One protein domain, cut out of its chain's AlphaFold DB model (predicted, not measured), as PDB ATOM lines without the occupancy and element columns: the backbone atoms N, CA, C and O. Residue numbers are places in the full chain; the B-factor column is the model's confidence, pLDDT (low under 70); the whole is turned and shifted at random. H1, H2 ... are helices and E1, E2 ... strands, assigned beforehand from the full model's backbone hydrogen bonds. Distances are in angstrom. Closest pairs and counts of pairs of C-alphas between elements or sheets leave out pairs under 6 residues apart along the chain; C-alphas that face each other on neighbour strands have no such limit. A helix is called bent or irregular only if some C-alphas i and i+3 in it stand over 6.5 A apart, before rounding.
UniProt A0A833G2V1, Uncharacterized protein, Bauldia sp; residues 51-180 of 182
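Overview. This is residues 51 to 180 of the 182 residues of an uncharacterized protein of Bauldia sp (UniProt A0A833G2V1). A long, narrow ribbon of three antiparallel strands, E1, E2 and E3, bends over like an open arch, with a pair of helices at each end: H1 and H2 at one, the helical hairpin H3 and H4 at the other. H4 packs across one face of the sheet, while beyond the beginning of E1 the ribbon goes on as E2 and E3 alone toward H1 and H2. The printed part has 130 residues, with three named strands and four named helices in the order E1 E2 H1 H2 E3 H3 H4; the sheet's order is E1 - E2 - E3, and the class is mixed, helices and strands. It is only just extended, close to loose, with a radius of gyration of the C-alphas of 21.4 A, and elongated, spanning 65 by 33 by 22 A.

Along the chain. E1, residues 51 to 63, begins with C-alpha 51 at (-16.845, 44.970, 86.376), measures 34.8 A and bends by 61 degrees at residue 59. E2, residues 76 to 91, measures 41.5 A and bends by 64 degrees at residue 87; C-alpha 91 is at (-7.516, 44.591, 99.100). H1, residues 94 to 108, measures 20.8 A. H2, residues 122 to 129, is irregular: C-alphas 125 and 128 are 7.0 A apart. E3, residues 132 to 145, measures 33.5 A and bends by 78 degrees at residue 138. H3 is residues 152 to 165, 20.3 A, and H4 is residues 168 to 178, ending with C-alpha 178 at (-7.568, 11.974, 71.853).

Arrangement. The sheet is twisted. E1 and E2 form a hairpin; N 54 and O 84 are within hydrogen-bond range at 2.8 A. E2 and E3 are antiparallel neighbours, with N 83 and O 141 at 2.8 A and N 91 and O 132 at 2.9 A. H4 and the sheet make two layers, a helix on one face of a sheet: its height over the sheet is 7.8 A, and it runs across the strands, at 73 degrees to E1 on the local plane. The closest C-alphas of E1 and H4 are those of Ala 61 and Gly 170, 5.0 A. H3 touches H4 at a shallow tilt of 22 degrees, opposite ways, closest at the C-alphas of Ile 159 and Ala 174, 4.8 A; H3 only grazes the sheet with residues 158 to 162. H1 only grazes the sheet with residues 94 to 101. H1, with residues 94 to 98 alone, only just touches H2, with 3 pairs of C-alphas within 8 A, the closest those of Asp 94 and Leu 127, 7.3 A. H2 is not on the sheet, and H1 and H4 are apart. Every O i to N i+4 pair is within hydrogen-bond range in H1, H3 and H4; H2 has 2 of 4, and 3 of 5 O i to N i+3 pairs.

Size, cuts and confidence. The C-alphas farthest apart are those of Asp 70 and Ala 120, 66.1 A. The printed part has no cut. The links E1 to E2 and H1 to H2 are long, and residues 117 to 122, of which 122 belongs to H2, stand free. The mean pLDDT of the printed part is 91.3; residues 70 to 72 are under 70.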
ATOM      1  N   SER A  51     -16.541  46.155  87.182       90.94
ATOM      2  CA  SER A  51     -16.845  44.970  86.376       90.94
ATOM      3  C   SER A  51     -15.690  44.696  85.419       90.94
ATOM      4  O   SER A  51     -15.270  45.589  84.679       90.94
ATOM      5  N   ILE A  52     -15.171  43.473  85.437       94.56
ATOM      6  CA  ILE A  52     -14.040  43.057  84.608       94.56
ATOM      7  C   ILE A  52     -14.315  41.743  83.879       94.56
ATOM      8  O   ILE A  52     -15.232  40.986  84.211       94.56
ATOM      9  N   LEU A  53     -13.458  41.457  82.901       95.19
ATOM     10  CA  LEU A  53     -13.336  40.168  82.238       95.19
ATOM     11  C   LEU A  53     -11.884  39.692  82.364       95.19
ATOM     12  O   LEU A  53     -10.980  40.341  81.844       95.19
ATOM     13  N   ALA A  54     -11.667  38.555  83.019       95.38
ATOM     14  CA  ALA A  54     -10.395  37.841  83.021       95.38
ATOM     15  C   ALA A  54     -10.434  36.726  81.965       95.38
ATOM     16  O   ALA A  54     -11.374  35.931  81.931       95.38
ATOM     17  N   ALA A  55      -9.425  36.671  81.097       95.31
ATOM     18  CA  ALA A  55      -9.308  35.652  80.057       95.31
ATOM     19  C   ALA A  55      -8.139  34.711  80.366       95.31
ATOM     20  O   ALA A  55      -6.988  35.137  80.445       95.31
ATOM     21  N   PHE A  56      -8.442  33.425  80.500       96.12
ATOM     22  CA  PHE A  56      -7.483  32.345  80.698       96.12
ATOM     23  C   PHE A  56      -7.329  31.588  79.387       96.12
ATOM     24  O   PHE A  56      -8.275  30.966  78.898       96.12
ATOM     25  N   SER A  57      -6.134  31.659  78.809       95.19
ATOM     26  CA  SER A  57      -5.808  30.951  77.574       95.19
ATOM     27  C   SER A  57      -5.192  29.602  77.921       95.19
ATOM     28  O   SER A  57      -4.173  29.542  78.603       95.19
ATOM     29  N   GLY A  58      -5.836  28.527  77.480       94.94
ATOM     30  CA  GLY A  58      -5.286  27.179  77.525       94.94
ATOM     31  C   GLY A  58      -4.401  26.893  76.306       94.94
ATOM     32  O   GLY A  58      -4.034  27.815  75.566       94.94
ATOM     33  N   PRO A  59      -4.066  25.613  76.063       96.31
ATOM     34  CA  PRO A  59      -3.308  25.239  74.880       96.31
ATOM     35  C   PRO A  59      -4.066  25.617  73.610       96.31
ATOM     36  O   PRO A  59      -5.301  25.643  73.570       96.31
ATOM     37  N   ASN A  60      -3.302  25.908  72.566       96.12
ATOM     38  CA  ASN A  60      -3.802  26.181  71.232       96.12
ATOM     39  C   ASN A  60      -2.793  25.685  70.197       96.12
ATOM     40  O   ASN A  60      -1.613  25.535  70.502       96.12
ATOM     41  N   ALA A  61      -3.277  25.391  68.996       96.88
ATOM     42  CA  ALA A  61      -2.446  24.946  67.893       96.88
ATOM     43  C   ALA A  61      -3.101  25.267  66.551       96.88
ATOM     44  O   ALA A  61      -4.326  25.177  66.395       96.88
ATOM     45  N   TYR A  62      -2.268  25.600  65.570       95.69
ATOM     46  CA  TYR A  62      -2.701  25.729  64.190       95.69
ATOM     47  C   TYR A  62      -3.003  24.347  63.602       95.69
ATOM     48  O   TYR A  62      -2.213  23.411  63.709       95.69
ATOM     49  N   VAL A  63      -4.157  24.230  62.956       94.31
ATOM     50  CA  VAL A  63      -4.614  23.031  62.263       94.31
ATOM     51  C   VAL A  63      -4.498  23.263  60.769       94.31
ATOM     52  O   VAL A  63      -5.264  24.031  60.177       94.31
ATOM     53  N   SER A  64      -3.527  22.584  60.165       93.00
ATOM     54  CA  SER A  64      -3.288  22.674  58.733       93.00
ATOM     55  C   SER A  64      -4.328  21.873  57.960       93.00
ATOM     56  O   SER A  64      -4.593  20.709  58.267       93.00
ATOM     57  N   SER A  65      -4.866  22.468  56.897       92.56
ATOM     58  CA  SER A  65      -5.796  21.778  56.007       92.56
ATOM     59  C   SER A  65      -5.160  20.598  55.259       92.56
ATOM     60  O   SER A  65      -5.872  19.699  54.824       92.56
ATOM     61  N   ARG A  66      -3.819  20.534  55.184       91.88
ATOM     62  CA  ARG A  66      -3.063  19.437  54.547       91.88
ATOM     63  C   ARG A  66      -3.261  18.068  55.205       91.88
ATOM     64  O   ARG A  66      -2.853  17.058  54.644       91.88
ATOM     65  N   TRP A  67      -3.806  18.035  56.422       92.19
ATOM     66  CA  TRP A  67      -4.051  16.796  57.160       92.19
ATOM     67  C   TRP A  67      -5.392  16.144  56.806       92.19
ATOM     68  O   TRP A  67      -5.613  14.989  57.165       92.19
ATOM     69  N   TYR A  68      -6.274  16.845  56.093       89.06
ATOM     70  CA  TYR A  68      -7.531  16.290  55.597       89.06
ATOM     71  C   TYR A  68      -7.321  15.678  54.206       89.06
ATOM     72  O   TYR A  68      -6.551  16.202  53.405       89.06
ATOM     73  N   GLN A  69      -7.977  14.548  53.923       77.62
ATOM     74  CA  GLN A  69      -7.806  13.828  52.649       77.62
ATOM     75  C   GLN A  69      -8.841  14.226  51.592       77.62
ATOM     76  O   GLN A  69      -8.480  14.447  50.440       77.62
ATOM     77  N   ASP A  70     -10.114  14.339  51.981       68.25
ATOM     78  CA  ASP A  70     -11.217  14.210  51.017       68.25
ATOM     79  C   ASP A  70     -12.040  15.492  50.819       68.25
ATOM     80  O   ASP A  70     -13.050  15.473  50.112       68.25
ATOM     81  N   ARG A  71     -11.661  16.614  51.455       67.06
ATOM     82  CA  ARG A  71     -12.404  17.883  51.374       67.06
ATOM     83  C   ARG A  71     -11.486  19.106  51.431       67.06
ATOM     84  O   ARG A  71     -10.527  19.096  52.204       67.06
ATOM     85  N   PRO A  72     -11.790  20.177  50.670       69.31
ATOM     86  CA  PRO A  72     -11.133  21.464  50.842       69.31
ATOM     87  C   PRO A  72     -11.580  22.077  52.173       69.31
ATOM     88  O   PRO A  72     -12.590  22.771  52.251       69.31
ATOM     89  N   GLU A  73     -10.835  21.780  53.230       83.31
ATOM     90  CA  GLU A  73     -11.011  22.413  54.533       83.31
ATOM     91  C   GLU A  73     -10.180  23.690  54.624       83.31
ATOM     92  O   GLU A  73      -9.083  23.799  54.065       83.31
ATOM     93  N   VAL A  74     -10.697  24.673  55.357       88.69
ATOM     94  CA  VAL A  74      -9.978  25.923  55.612       88.69
ATOM     95  C   VAL A  74      -9.062  25.721  56.822       88.69
ATOM     96  O   VAL A  74      -9.508  25.177  57.838       88.69
ATOM     97  N   PRO A  75      -7.789  26.153  56.766       91.56
ATOM     98  CA  PRO A  75      -6.919  26.100  57.929       91.56
ATOM     99  C   PRO A  75      -7.500  26.889  59.104       91.56
ATOM    100  O   PRO A  75      -8.106  27.948  58.933       91.56
ATOM    101  N   THR A  76      -7.305  26.390  60.320       93.94
ATOM    102  CA  THR A  76      -7.913  26.996  61.507       93.94
ATOM    103  C   THR A  76      -7.054  26.820  62.753       93.94
ATOM    104  O   THR A  76      -5.966  26.267  62.680       93.94
ATOM    105  N   TRP A  77      -7.530  27.304  63.897       95.88
ATOM    106  CA  TRP A  77      -6.904  27.089  65.198       95.88
ATOM    107  C   TRP A  77      -7.809  26.237  66.073       95.88
ATOM    108  O   TRP A  77      -9.000  26.533  66.208       95.88
ATOM    109  N   ASN A  78      -7.221  25.223  66.694       96.19
ATOM    110  CA  ASN A  78      -7.815  24.556  67.838       96.19
ATOM    111  C   ASN A  78      -7.290  25.211  69.114       96.19
ATOM    112  O   ASN A  78      -6.118  25.570  69.188       96.19
ATOM    113  N   TYR A  79      -8.161  25.405  70.099       96.44
ATOM    114  CA  TYR A  79      -7.817  26.082  71.345       96.44
ATOM    115  C   TYR A  79      -8.778  25.726  72.475       96.44
ATOM    116  O   TYR A  79      -9.930  25.329  72.254       96.44
ATOM    117  N   VAL A  80      -8.299  25.940  73.695       96.06
ATOM    118  CA  VAL A  80      -9.097  25.940  74.920       96.06
ATOM    119  C   VAL A  80      -8.963  27.305  75.579       96.06
ATOM    120  O   VAL A  80      -7.860  27.828  75.700       96.06
ATOM    121  N   ALA A  81     -10.073  27.900  75.999       95.44
ATOM    122  CA  ALA A  81     -10.069  29.172  76.711       95.44
ATOM    123  C   ALA A  81     -11.194  29.223  77.744       95.44
ATOM    124  O   ALA A  81     -12.252  28.622  77.550       95.44
ATOM    125  N   VAL A  82     -10.975  29.975  78.819       96.88
ATOM    126  CA  VAL A  82     -11.998  30.295  79.816       96.88
ATOM    127  C   VAL A  82     -12.052  31.803  79.994       96.88
ATOM    128  O   VAL A  82     -11.036  32.465  80.179       96.88
ATOM    129  N   GLN A  83     -13.254  32.349  79.943       95.94
ATOM    130  CA  GLN A  83     -13.545  33.748  80.193       95.94
ATOM    131  C   GLN A  83     -14.320  33.858  81.501       95.94
ATOM    132  O   GLN A  83     -15.320  33.177  81.687       95.94
ATOM    133  N   VAL A  84     -13.856  34.704  82.415       96.44
ATOM    134  CA  VAL A  84     -14.454  34.901  83.737       96.44
ATOM    135  C   VAL A  84     -14.854  36.357  83.876       96.44
ATOM    136  O   VAL A  84     -14.009  37.247  83.811       96.44
ATOM    137  N   ARG A  85     -16.144  36.607  84.069       96.06
ATOM    138  CA  ARG A  85     -16.682  37.933  84.376       96.06
ATOM    139  C   ARG A  85     -16.895  38.047  85.870       96.06
ATOM    140  O   ARG A  85     -17.281  37.079  86.529       96.06
ATOM    141  N   GLY A  86     -16.667  39.237  86.398       94.00
ATOM    142  CA  GLY A  86     -16.859  39.465  87.815       94.00
ATOM    143  C   GLY A  86     -16.648  40.901  88.227       94.00
ATOM    144  O   GLY A  86     -16.368  41.776  87.409       94.00
ATOM    145  N   VAL A  87     -16.787  41.113  89.525       93.12
ATOM    146  CA  VAL A  87     -16.568  42.392  90.183       93.12
ATOM    147  C   VAL A  87     -15.235  42.350  90.913       93.12
ATOM    148  O   VAL A  87     -15.011  41.480  91.752       93.12
ATOM    149  N   LEU A  88     -14.354  43.291  90.596       92.88
ATOM    150  CA  LEU A  88     -13.063  43.451  91.243       92.88
ATOM    151  C   LEU A  88     -13.188  44.404  92.438       92.88
ATOM    152  O   LEU A  88     -13.704  45.517  92.302       92.88
ATOM    153  N   THR A  89     -12.690  43.963  93.592       90.12
ATOM    154  CA  THR A  89     -12.622  44.739  94.834       90.12
ATOM    155  C   THR A  89     -11.164  44.822  95.292       90.12
ATOM    156  O   THR A  89     -10.521  43.774  95.406       90.12
ATOM    157  N   PRO A  90     -10.620  46.027  95.541       91.38
ATOM    158  CA  PRO A  90      -9.285  46.187  96.110       91.38
ATOM    159  C   PRO A  90      -9.136  45.477  97.460       91.38
ATOM    160  O   PRO A  90     -10.107  45.298  98.197       91.38
ATOM    161  N   VAL A  91      -7.911  45.063  97.770       91.44
ATOM    162  CA  VAL A  91      -7.516  44.591  99.100       91.44
ATOM    163  C   VAL A  91      -6.495  45.577  99.639       91.44
ATOM    164  O   VAL A  91      -5.365  45.619  99.152       91.44
ATOM    165  N   ASP A  92      -6.938  46.387 100.597       87.00
ATOM    166  CA  ASP A  92      -6.185  47.530 101.121       87.00
ATOM    167  C   ASP A  92      -5.537  47.250 102.487       87.00
ATOM    168  O   ASP A  92      -4.775  48.078 102.979       87.00
ATOM    169  N   ASP A  93      -5.825  46.097 103.100       90.38
ATOM    170  CA  ASP A  93      -5.222  45.654 104.355       90.38
ATOM    171  C   ASP A  93      -4.004  44.741 104.124       90.38
ATOM    172  O   ASP A  93      -4.014  43.866 103.251       90.38
ATOM    173  N   ASP A  94      -2.954  44.939 104.928       89.69
ATOM    174  CA  ASP A  94      -1.685  44.210 104.802       89.69
ATOM    175  C   ASP A  94      -1.852  42.702 105.038       89.69
ATOM    176  O   ASP A  94      -1.248  41.906 104.320       89.69
ATOM    177  N   ASP A  95      -2.705  42.297 105.984       90.62
ATOM    178  CA  ASP A  95      -2.975  40.884 106.286       90.62
ATOM    179  C   ASP A  95      -3.639  40.177 105.094       90.62
ATOM    180  O   ASP A  95      -3.246  39.078 104.691       90.62
ATOM    181  N   GLY A  96      -4.626  40.823 104.476       92.12
ATOM    182  CA  GLY A  96      -5.309  40.343 103.284       92.12
ATOM    183  C   GLY A  96      -4.384  40.265 102.074       92.12
ATOM    184  O   GLY A  96      -4.457  39.294 101.314       92.12
ATOM    185  N   LEU A  97      -3.502  41.251 101.900       92.25
ATOM    186  CA  LEU A  97      -2.484  41.235 100.854       92.25
ATOM    187  C   LEU A  97      -1.459  40.116 101.085       92.25
ATOM    188  O   LEU A  97      -1.130  39.384 100.148       92.25
ATOM    189  N   TYR A  98      -1.003  39.942 102.326       91.06
ATOM    190  CA  TYR A  98      -0.101  38.862 102.712       91.06
ATOM    191  C   TYR A  98      -0.724  37.497 102.411       91.06
ATOM    192  O   TYR A  98      -0.083  36.666 101.778       91.06
ATOM    193  N   ALA A  99      -1.993  37.284 102.766       91.88
ATOM    194  CA  ALA A  99      -2.698  36.033 102.489       91.88
ATOM    195  C   ALA A  99      -2.798  35.719 100.982       91.88
ATOM    196  O   ALA A  99      -2.632  34.567 100.578       91.88
ATOM    197  N   ILE A 100      -3.037  36.731 100.135       93.75
ATOM    198  CA  ILE A 100      -3.049  36.562  98.671       93.75
ATOM    199  C   ILE A 100      -1.669  36.128  98.171       93.75
ATOM    200  O   ILE A 100      -1.561  35.190  97.377       93.75
ATOM    201  N   LEU A 101      -0.613  36.802  98.620       92.25
ATOM    202  CA  LEU A 101       0.758  36.511  98.208       92.25
ATOM    203  C   LEU A 101       1.237  35.147  98.719       92.25
ATOM    204  O   LEU A 101       1.864  34.404  97.967       92.25
ATOM    205  N   ASP A 102       0.883  34.774  99.945       91.00
ATOM    206  CA  ASP A 102       1.222  33.468 100.502       91.00
ATOM    207  C   ASP A 102       0.557  32.358  99.691       91.00
ATOM    208  O   ASP A 102       1.212  31.433  99.209       91.00
ATOM    209  N   ARG A 103      -0.744  32.513  99.413       92.19
ATOM    210  CA  ARG A 103      -1.483  31.564  98.581       92.19
ATOM    211  C   ARG A 103      -0.922  31.481  97.161       92.19
ATOM    212  O   ARG A 103      -0.862  30.388  96.599       92.19
ATOM    213  N   THR A 104      -0.495  32.611  96.599       92.75
ATOM    214  CA  THR A 104       0.189  32.681  95.299       92.75
ATOM    215  C   THR A 104       1.424  31.798  95.281       92.75
ATOM    216  O   THR A 104       1.559  30.947  94.401       92.75
ATOM    217  N   MET A 105       2.303  31.986  96.264       91.69
ATOM    218  CA  MET A 105       3.558  31.251  96.360       91.69
ATOM    219  C   MET A 105       3.320  29.767  96.593       91.69
ATOM    220  O   MET A 105       3.872  28.951  95.864       91.69
ATOM    221  N   GLN A 106       2.419  29.411  97.511       90.75
ATOM    222  CA  GLN A 106       2.062  28.015  97.753       90.75
ATOM    223  C   GLN A 106       1.605  27.302  96.473       90.75
ATOM    224  O   GLN A 106       1.983  26.156  96.237       90.75
ATOM    225  N   VAL A 107       0.794  27.958  95.636       91.62
ATOM    226  CA  VAL A 107       0.330  27.371  94.370       91.62
ATOM    227  C   VAL A 107       1.472  27.274  93.357       91.62
ATOM    228  O   VAL A 107       1.665  26.210  92.771       91.62
ATOM    229  N   ALA A 108       2.238  28.349  93.161       92.12
ATOM    230  CA  ALA A 108       3.304  28.405  92.160       92.12
ATOM    231  C   ALA A 108       4.468  27.449  92.472       92.12
ATOM    232  O   ALA A 108       4.989  26.780  91.584       92.12
ATOM    233  N   GLU A 109       4.833  27.335  93.746       93.12
ATOM    234  CA  GLU A 109       5.945  26.509  94.218       93.12
ATOM    235  C   GLU A 109       5.515  25.075  94.555       93.12
ATOM    236  O   GLU A 109       6.340  24.256  94.973       93.12
ATOM    237  N   ALA A 110       4.231  24.753  94.363       91.75
ATOM    238  CA  ALA A 110       3.620  23.491  94.775       91.75
ATOM    239  C   ALA A 110       3.879  23.177  96.265       91.75
ATOM    240  O   ALA A 110       4.195  22.049  96.636       91.75
ATOM    241  N   GLY A 111       3.791  24.204  97.113       84.50
ATOM    242  CA  GLY A 111       3.983  24.119  98.562       84.50
ATOM    243  C   GLY A 111       5.433  23.958  99.020       84.50
ATOM    244  O   GLY A 111       5.665  23.786 100.212       84.50
ATOM    245  N   ARG A 112       6.418  24.008  98.112       86.62
ATOM    246  CA  ARG A 112       7.846  23.900  98.470       86.62
ATOM    247  C   ARG A 112       8.394  25.147  99.156       86.62
ATOM    248  O   ARG A 112       9.406  25.061  99.845       86.62
ATOM    249  N   LEU A 113       7.744  26.283  98.940       86.44
ATOM    250  CA  LEU A 113       8.102  27.564  99.520       86.44
ATOM    251  C   LEU A 113       6.831  28.385  99.752       86.44
ATOM    252  O   LEU A 113       5.913  28.381  98.930       86.44
ATOM    253  N   ASP A 114       6.807  29.090 100.872       84.31
ATOM    254  CA  ASP A 114       5.782  30.050 101.260       84.31
ATOM    255  C   ASP A 114       6.442  31.398 101.604       84.31
ATOM    256  O   ASP A 114       7.666  31.556 101.499       84.31
ATOM    257  N   LEU A 115       5.649  32.401 101.988       84.00
ATOM    258  CA  LEU A 115       6.216  33.699 102.362       84.00
ATOM    259  C   LEU A 115       7.079  33.631 103.627       84.00
ATOM    260  O   LEU A 115       7.999  34.440 103.771       84.00
ATOM    261  N   ALA A 116       6.805  32.686 104.532       84.19
ATOM    262  CA  ALA A 116       7.570  32.508 105.764       84.19
ATOM    263  C   ALA A 116       8.988  31.976 105.497       84.19
ATOM    264  O   ALA A 116       9.903  32.255 106.269       84.19
ATOM    265  N   GLY A 117       9.194  31.271 104.380       83.06
ATOM    266  CA  GLY A 117      10.507  30.821 103.916       83.06
ATOM    267  C   GLY A 117      11.414  31.923 103.349       83.06
ATOM    268  O   GLY A 117      12.564  31.648 103.003       83.06
ATOM    269  N   LEU A 118      10.936  33.168 103.236       86.44
ATOM    270  CA  LEU A 118      11.751  34.294 102.776       86.44
ATOM    271  C   LEU A 118      12.679  34.831 103.883       86.44
ATOM    272  O   LEU A 118      12.359  34.734 105.069       86.44
ATOM    273  N   PRO A 119      13.806  35.482 103.526       88.69
ATOM    274  CA  PRO A 119      14.635  36.188 104.499       88.69
ATOM    275  C   PRO A 119      13.815  37.173 105.344       88.69
ATOM    276  O   PRO A 119      12.948  37.881 104.822       88.69
ATOM    277  N   ALA A 120      14.122  37.245 106.641       84.25
ATOM    278  CA  ALA A 120      13.379  38.066 107.594       84.25
ATOM    279  C   ALA A 120      13.237  39.525 107.114       84.25
ATOM    280  O   ALA A 120      14.203  40.151 106.680       84.25
ATOM    281  N   GLY A 121      12.013  40.061 107.167       82.19
ATOM    282  CA  GLY A 121      11.689  41.432 106.753       82.19
ATOM    283  C   GLY A 121      11.604  41.668 105.237       82.19
ATOM    284  O   GLY A 121      11.205  42.757 104.812       82.19
ATOM    285  N   ARG A 122      11.919  40.671 104.394       85.62
ATOM    286  CA  ARG A 122      11.855  40.807 102.928       85.62
ATOM    287  C   ARG A 122      10.429  41.051 102.438       85.62
ATOM    288  O   ARG A 122      10.224  41.955 101.632       85.62
ATOM    289  N   SER A 123       9.466  40.272 102.929       83.50
ATOM    290  CA  SER A 123       8.042  40.405 102.594       83.50
ATOM    291  C   SER A 123       7.503  41.770 103.027       83.50
ATOM    292  O   SER A 123       6.971  42.502 102.198       83.50
ATOM    293  N   THR A 124       7.766  42.181 104.270       84.94
ATOM    294  CA  THR A 124       7.376  43.494 104.818       84.94
ATOM    295  C   THR A 124       7.918  44.664 103.998       84.94
ATOM    296  O   THR A 124       7.228  45.657 103.803       84.94
ATOM    297  N   THR A 125       9.136  44.542 103.463       87.12
ATOM    298  CA  THR A 125       9.742  45.588 102.622       87.12
ATOM    299  C   THR A 125       9.061  45.702 101.253       87.12
ATOM    300  O   THR A 125       9.048  46.778 100.661       87.12
ATOM    301  N   LEU A 126       8.519  44.603 100.718       86.38
ATOM    302  CA  LEU A 126       7.929  44.562  99.377       86.38
ATOM    303  C   LEU A 126       6.419  44.825  99.369       86.38
ATOM    304  O   LEU A 126       5.922  45.353  98.374       86.38
ATOM    305  N   LEU A 127       5.710  44.502 100.457       86.19
ATOM    306  CA  LEU A 127       4.253  44.656 100.577       86.19
ATOM    307  C   LEU A 127       3.730  46.042 100.149       86.19
ATOM    308  O   LEU A 127       2.806  46.073  99.336       86.19
ATOM    309  N   PRO A 128       4.336  47.181 100.553       87.94
ATOM    310  CA  PRO A 128       3.831  48.506 100.178       87.94
ATOM    311  C   PRO A 128       3.834  48.792  98.668       87.94
ATOM    312  O   PRO A 128       3.180  49.731  98.211       87.94
ATOM    313  N   TYR A 129       4.581  48.007  97.885       89.50
ATOM    314  CA  TYR A 129       4.702  48.151  96.433       89.50
ATOM    315  C   TYR A 129       3.748  47.244  95.649       89.50
ATOM    316  O   TYR A 129       3.763  47.267  94.418       89.50
ATOM    317  N   ILE A 130       2.925  46.448  96.334       90.88
ATOM    318  CA  ILE A 130       1.998  45.498  95.725       90.88
ATOM    319  C   ILE A 130       0.570  45.939  96.047       90.88
ATOM    320  O   ILE A 130       0.256  46.343  97.164       90.88
ATOM    321  N   ARG A 131      -0.320  45.877  95.053       90.69
ATOM    322  CA  ARG A 131      -1.760  46.094  95.242       90.69
ATOM    323  C   ARG A 131      -2.499  44.788  95.004       90.69
ATOM    324  O   ARG A 131      -2.424  44.231  93.912       90.69
ATOM    325  N   GLY A 132      -3.189  44.315  96.035       91.88
ATOM    326  CA  GLY A 132      -4.032  43.129  95.967       91.88
ATOM    327  C   GLY A 132      -5.442  43.478  95.515       91.88
ATOM    328  O   GLY A 132      -5.931  44.590  95.716       91.88
ATOM    329  N   PHE A 133      -6.117  42.510  94.913       93.50
ATOM    330  CA  PHE A 133      -7.532  42.607  94.589       93.50
ATOM    331  C   PHE A 133      -8.175  41.225  94.632       93.50
ATOM    332  O   PHE A 133      -7.511  40.204  94.455       93.50
ATOM    333  N   ARG A 134      -9.488  41.197  94.850       92.06
ATOM    334  CA  ARG A 134     -10.317  39.993  94.766       92.06
ATOM    335  C   ARG A 134     -11.304  40.143  93.625       92.06
ATOM    336  O   ARG A 134     -11.910  41.199  93.463       92.06
ATOM    337  N   LEU A 135     -11.474  39.075  92.852       93.12
ATOM    338  CA  LEU A 135     -12.481  38.987  91.803       93.12
ATOM    339  C   LEU A 135     -13.664  38.155  92.302       93.12
ATOM    340  O   LEU A 135     -13.577  36.932  92.399       93.12
ATOM    341  N   ALA A 136     -14.787  38.808  92.583       93.19
ATOM    342  CA  ALA A 136     -16.055  38.131  92.810       93.19
ATOM    343  C   ALA A 136     -16.636  37.686  91.461       93.19
ATOM    344  O   ALA A 136     -17.127  38.506  90.683       93.19
ATOM    345  N   ILE A 137     -16.545  36.389  91.169       94.25
ATOM    346  CA  ILE A 137     -17.020  35.800  89.913       94.25
ATOM    347  C   ILE A 137     -18.543  35.917  89.816       94.25
ATOM    348  O   ILE A 137     -19.266  35.494  90.715       94.25
ATOM    349  N   THR A 138     -19.029  36.445  88.694       93.88
ATOM    350  CA  THR A 138     -20.461  36.539  88.374       93.88
ATOM    351  C   THR A 138     -20.861  35.635  87.212       93.88
ATOM    352  O   THR A 138     -21.994  35.162  87.177       93.88
ATOM    353  N   ALA A 139     -19.945  35.362  86.279       90.50
ATOM    354  CA  ALA A 139     -20.154  34.418  85.187       90.50
ATOM    355  C   ALA A 139     -18.827  33.820  84.705       90.50
ATOM    356  O   ALA A 139     -17.771  34.441  84.828       90.50
ATOM    357  N   MET A 140     -18.890  32.619  84.134       94.12
ATOM    358  CA  MET A 140     -17.744  31.933  83.541       94.12
ATOM    359  C   MET A 140     -18.184  31.200  82.279       94.12
ATOM    360  O   MET A 140     -19.149  30.440  82.324       94.12
ATOM    361  N   ASP A 141     -17.435  31.375  81.199       93.12
ATOM    362  CA  ASP A 141     -17.682  30.741  79.909       93.12
ATOM    363  C   ASP A 141     -16.425  29.992  79.458       93.12
ATOM    364  O   ASP A 141     -15.352  30.577  79.300       93.12
ATOM    365  N   GLY A 142     -16.550  28.682  79.252       93.81
ATOM    366  CA  GLY A 142     -15.491  27.837  78.704       93.81
ATOM    367  C   GLY A 142     -15.714  27.577  77.218       93.81
ATOM    368  O   GLY A 142     -16.802  27.178  76.815       93.81
ATOM    369  N   THR A 143     -14.682  27.767  76.397       92.75
ATOM    370  CA  THR A 143     -14.717  27.466  74.961       92.75
ATOM    371  C   THR A 143     -13.641  26.453  74.607       92.75
ATOM    372  O   THR A 143     -12.468  26.634  74.928       92.75
ATOM    373  N   THR A 144     -14.042  25.399  73.897       94.12
ATOM    374  CA  THR A 144     -13.117  24.425  73.310       94.12
ATOM    375  C   THR A 144     -13.414  24.273  71.831       94.12
ATOM    376  O   THR A 144     -14.492  23.791  71.477       94.12
ATOM    377  N   LYS A 145     -12.452  24.611  70.976       94.19
ATOM    378  CA  LYS A 145     -12.488  24.295  69.548       94.19
ATOM    379  C   LYS A 145     -11.433  23.229  69.293       94.19
ATOM    380  O   LYS A 145     -10.249  23.513  69.386       94.19
ATOM    381  N   LEU A 146     -11.875  21.995  69.070       94.06
ATOM    382  CA  LEU A 146     -11.013  20.809  68.969       94.06
ATOM    383  C   LEU A 146     -11.390  19.969  67.739       94.06
ATOM    384  O   LEU A 146     -11.443  18.745  67.813       94.06
ATOM    385  N   SER A 147     -11.749  20.630  66.634       88.19
ATOM    386  CA  SER A 147     -12.224  19.976  65.403       88.19
ATOM    387  C   SER A 147     -13.380  18.980  65.623       88.19
ATOM    388  O   SER A 147     -13.487  17.981  64.912       88.19
ATOM    389  N   GLN A 148     -14.263  19.222  66.605       84.56
ATOM    390  CA  GLN A 148     -15.247  18.221  67.048       84.56
ATOM    391  C   GLN A 148     -16.326  17.900  66.001       84.56
ATOM    392  O   GLN A 148     -16.968  16.857  66.078       84.56
ATOM    393  N   THR A 149     -16.529  18.785  65.026       86.88
ATOM    394  CA  THR A 149     -17.518  18.637  63.949       86.88
ATOM    395  C   THR A 149     -17.056  17.715  62.820       86.88
ATOM    396  O   THR A 149     -17.873  17.326  61.988       86.88
ATOM    397  N   HIS A 150     -15.765  17.369  62.765       88.38
ATOM    398  CA  HIS A 150     -15.215  16.519  61.709       88.38
ATOM    399  C   HIS A 150     -15.400  15.027  62.029       88.38
ATOM    400  O   HIS A 150     -15.479  14.666  63.205       88.38
ATOM    401  N   PRO A 151     -15.432  14.142  61.016       90.44
ATOM    402  CA  PRO A 151     -15.467  12.696  61.213       90.44
ATOM    403  C   PRO A 151     -14.287  12.170  62.053       90.44
ATOM    404  O   PRO A 151     -13.194  12.736  61.987       90.44
ATOM    405  N   PRO A 152     -14.444  11.042  62.773       91.81
ATOM    406  CA  PRO A 152     -13.373  10.471  63.600       91.81
ATOM    407  C   PRO A 152     -12.050  10.252  62.850       91.81
ATOM    408  O   PRO A 152     -10.982  10.571  63.365       91.81
ATOM    409  N   ALA A 153     -12.107   9.782  61.599       91.69
ATOM    410  CA  ALA A 153     -10.913   9.570  60.779       91.69
ATOM    411  C   ALA A 153     -10.122  10.870  60.529       91.69
ATOM    412  O   ALA A 153      -8.893  10.860  60.594       91.69
ATOM    413  N   ASP A 154     -10.813  11.991  60.299       92.06
ATOM    414  CA  ASP A 154     -10.184  13.305  60.136       92.06
ATOM    415  C   ASP A 154      -9.568  13.802  61.440       92.06
ATOM    416  O   ASP A 154      -8.433  14.279  61.449       92.06
ATOM    417  N   ARG A 155     -10.267  13.627  62.564       93.19
ATOM    418  CA  ARG A 155      -9.738  14.014  63.879       93.19
ATOM    419  C   ARG A 155      -8.471  13.229  64.225       93.19
ATOM    420  O   ARG A 155      -7.495  13.827  64.667       93.19
ATOM    421  N   LEU A 156      -8.430  11.926  63.926       94.75
ATOM    422  CA  LEU A 156      -7.224  11.101  64.083       94.75
ATOM    423  C   LEU A 156      -6.063  11.571  63.195       94.75
ATOM    424  O   LEU A 156      -4.909  11.524  63.625       94.75
ATOM    425  N   ARG A 157      -6.336  12.044  61.974       94.50
ATOM    426  CA  ARG A 157      -5.305  12.629  61.103       94.50
ATOM    427  C   ARG A 157      -4.757  13.936  61.669       94.50
ATOM    428  O   ARG A 157      -3.539  14.097  61.710       94.50
ATOM    429  N   VAL A 158      -5.624  14.818  62.166       94.81
ATOM    430  CA  VAL A 158      -5.215  16.063  62.837       94.81
ATOM    431  C   VAL A 158      -4.366  15.764  64.072       94.81
ATOM    432  O   VAL A 158      -3.302  16.356  64.222       94.81
ATOM    433  N   ILE A 159      -4.767  14.801  64.911       96.44
ATOM    434  CA  ILE A 159      -3.981  14.359  66.078       96.44
ATOM    435  C   ILE A 159      -2.573  13.931  65.649       96.44
ATOM    436  O   ILE A 159      -1.589  14.394  66.221       96.44
ATOM    437  N   ARG A 160      -2.453  13.082  64.618       96.38
ATOM    438  CA  ARG A 160      -1.145  12.643  64.102       96.38
ATOM    439  C   ARG A 160      -0.321  13.809  63.557       96.38
ATOM    440  O   ARG A 160       0.874  13.862  63.823       96.38
ATOM    441  N   GLY A 161      -0.950  14.729  62.826       95.62
ATOM    442  CA  GLY A 161      -0.300  15.927  62.295       95.62
ATOM    443  C   GLY A 161       0.280  16.811  63.399       95.62
ATOM    444  O   GLY A 161       1.461  17.140  63.357       95.62
ATOM    445  N   LEU A 162      -0.516  17.109  64.427       96.44
ATOM    446  CA  LEU A 162      -0.100  17.906  65.585       96.44
ATOM    447  C   LEU A 162       1.039  17.245  66.377       96.44
ATOM    448  O   LEU A 162       1.989  17.911  66.779       96.44
ATOM    449  N   LEU A 163       0.974  15.926  66.581       96.62
ATOM    450  CA  LEU A 163       2.047  15.188  67.254       96.62
ATOM    451  C   LEU A 163       3.345  15.161  66.435       96.62
ATOM    452  O   LEU A 163       4.422  15.164  67.029       96.62
ATOM    453  N   ALA A 164       3.248  15.143  65.101       96.00
ATOM    454  CA  ALA A 164       4.403  15.129  64.206       96.00
ATOM    455  C   ALA A 164       5.128  16.483  64.134       96.00
ATOM    456  O   ALA A 164       6.354  16.491  64.099       96.00
ATOM    457  N   GLU A 165       4.400  17.608  64.141       92.69
ATOM    458  CA  GLU A 165       5.007  18.952  64.259       92.69
ATOM    459  C   GLU A 165       5.712  19.119  65.611       92.69
ATOM    460  O   GLU A 165       6.797  19.688  65.707       92.69
ATOM    461  N   GLY A 166       5.119  18.551  66.665       86.25
ATOM    462  CA  GLY A 166       5.794  18.357  67.937       86.25
ATOM    463  C   GLY A 166       5.990  19.626  68.766       86.25
ATOM    464  O   GLY A 166       6.774  19.576  69.715       86.25
ATOM    465  N   ASP A 167       5.293  20.722  68.473       92.94
ATOM    466  CA  ASP A 167       5.242  21.884  69.358       92.94
ATOM    467  C   ASP A 167       4.414  21.588  70.625       92.94
ATOM    468  O   ASP A 167       3.573  20.682  70.659       92.94
ATOM    469  N   GLU A 168       4.677  22.320  71.709       94.19
ATOM    470  CA  GLU A 168       4.037  22.081  73.011       94.19
ATOM    471  C   GLU A 168       2.508  22.235  72.947       94.19
ATOM    472  O   GLU A 168       1.773  21.380  73.452       94.19
ATOM    473  N   GLY A 169       2.031  23.284  72.270       94.12
ATOM    474  CA  GLY A 169       0.606  23.554  72.081       94.12
ATOM    475  C   GLY A 169      -0.077  22.459  71.268       94.12
ATOM    476  O   GLY A 169      -1.119  21.939  71.676       94.12
ATOM    477  N   GLY A 170       0.550  22.035  70.170       96.19
ATOM    478  CA  GLY A 170       0.114  20.938  69.314       96.19
ATOM    479  C   GLY A 170      -0.009  19.618  70.064       96.19
ATOM    480  O   GLY A 170      -1.056  18.971  69.989       96.19
ATOM    481  N   ARG A 171       0.997  19.246  70.866       97.19
ATOM    482  CA  ARG A 171       0.942  18.039  71.711       97.19
ATOM    483  C   ARG A 171      -0.194  18.110  72.727       97.19
ATOM    484  O   ARG A 171      -0.938  17.141  72.874       97.19
ATOM    485  N   ALA A 172      -0.360  19.246  73.403       97.06
ATOM    486  CA  ALA A 172      -1.426  19.435  74.381       97.06
ATOM    487  C   ALA A 172      -2.823  19.338  73.742       97.06
ATOM    488  O   ALA A 172      -3.682  18.612  74.246       97.06
ATOM    489  N   ILE A 173      -3.036  19.991  72.594       97.31
ATOM    490  CA  ILE A 173      -4.284  19.885  71.826       97.31
ATOM    491  C   ILE A 173      -4.521  18.452  71.349       97.31
ATOM    492  O   ILE A 173      -5.634  17.947  71.494       97.31
ATOM    493  N   ALA A 174      -3.501  17.769  70.827       96.75
ATOM    494  CA  ALA A 174      -3.617  16.390  70.363       96.75
ATOM    495  C   ALA A 174      -4.051  15.438  71.490       96.75
ATOM    496  O   ALA A 174      -4.945  14.617  71.284       96.75
ATOM    497  N   MET A 175      -3.487  15.588  72.694       96.00
ATOM    498  CA  MET A 175      -3.901  14.822  73.875       96.00
ATOM    499  C   MET A 175      -5.359  15.109  74.261       96.00
ATOM    500  O   MET A 175      -6.116  14.177  74.530       96.00
ATOM    501  N   MET A 176      -5.784  16.376  74.239       95.81
ATOM    502  CA  MET A 176      -7.173  16.755  74.531       95.81
ATOM    503  C   MET A 176      -8.166  16.247  73.479       95.81
ATOM    504  O   MET A 176      -9.285  15.873  73.825       95.81
ATOM    505  N   MET A 177      -7.778  16.227  72.201       95.25
ATOM    506  CA  MET A 177      -8.576  15.625  71.131       95.25
ATOM    507  C   MET A 177      -8.698  14.111  71.337       95.25
ATOM    508  O   MET A 177      -9.806  13.586  71.295       95.25
ATOM    509  N   ALA A 178      -7.591  13.422  71.639       94.06
ATOM    510  CA  ALA A 178      -7.568  11.974  71.853       94.06
ATOM    511  C   ALA A 178      -8.444  11.519  73.035       94.06
ATOM    512  O   ALA A 178      -9.112  10.494  72.938       94.06
ATOM    513  N   GLN A 179      -8.506  12.298  74.121       91.31
ATOM    514  CA  GLN A 179      -9.375  12.009  75.273       91.31
ATOM    515  C   GLN A 179     -10.873  11.990  74.934       91.31
ATOM    516  O   GLN A 179     -11.653  11.450  75.709       91.31
ATOM    517  N   ARG A 180     -11.286  12.589  73.809       82.31
ATOM    518  CA  ARG A 180     -12.690  12.639  73.369       82.31
ATOM    519  C   ARG A 180     -13.075  11.529  72.390       82.31
ATOM    520  O   ARG A 180     -14.239  11.455  72.010       82.31
TER     521      ARG A 180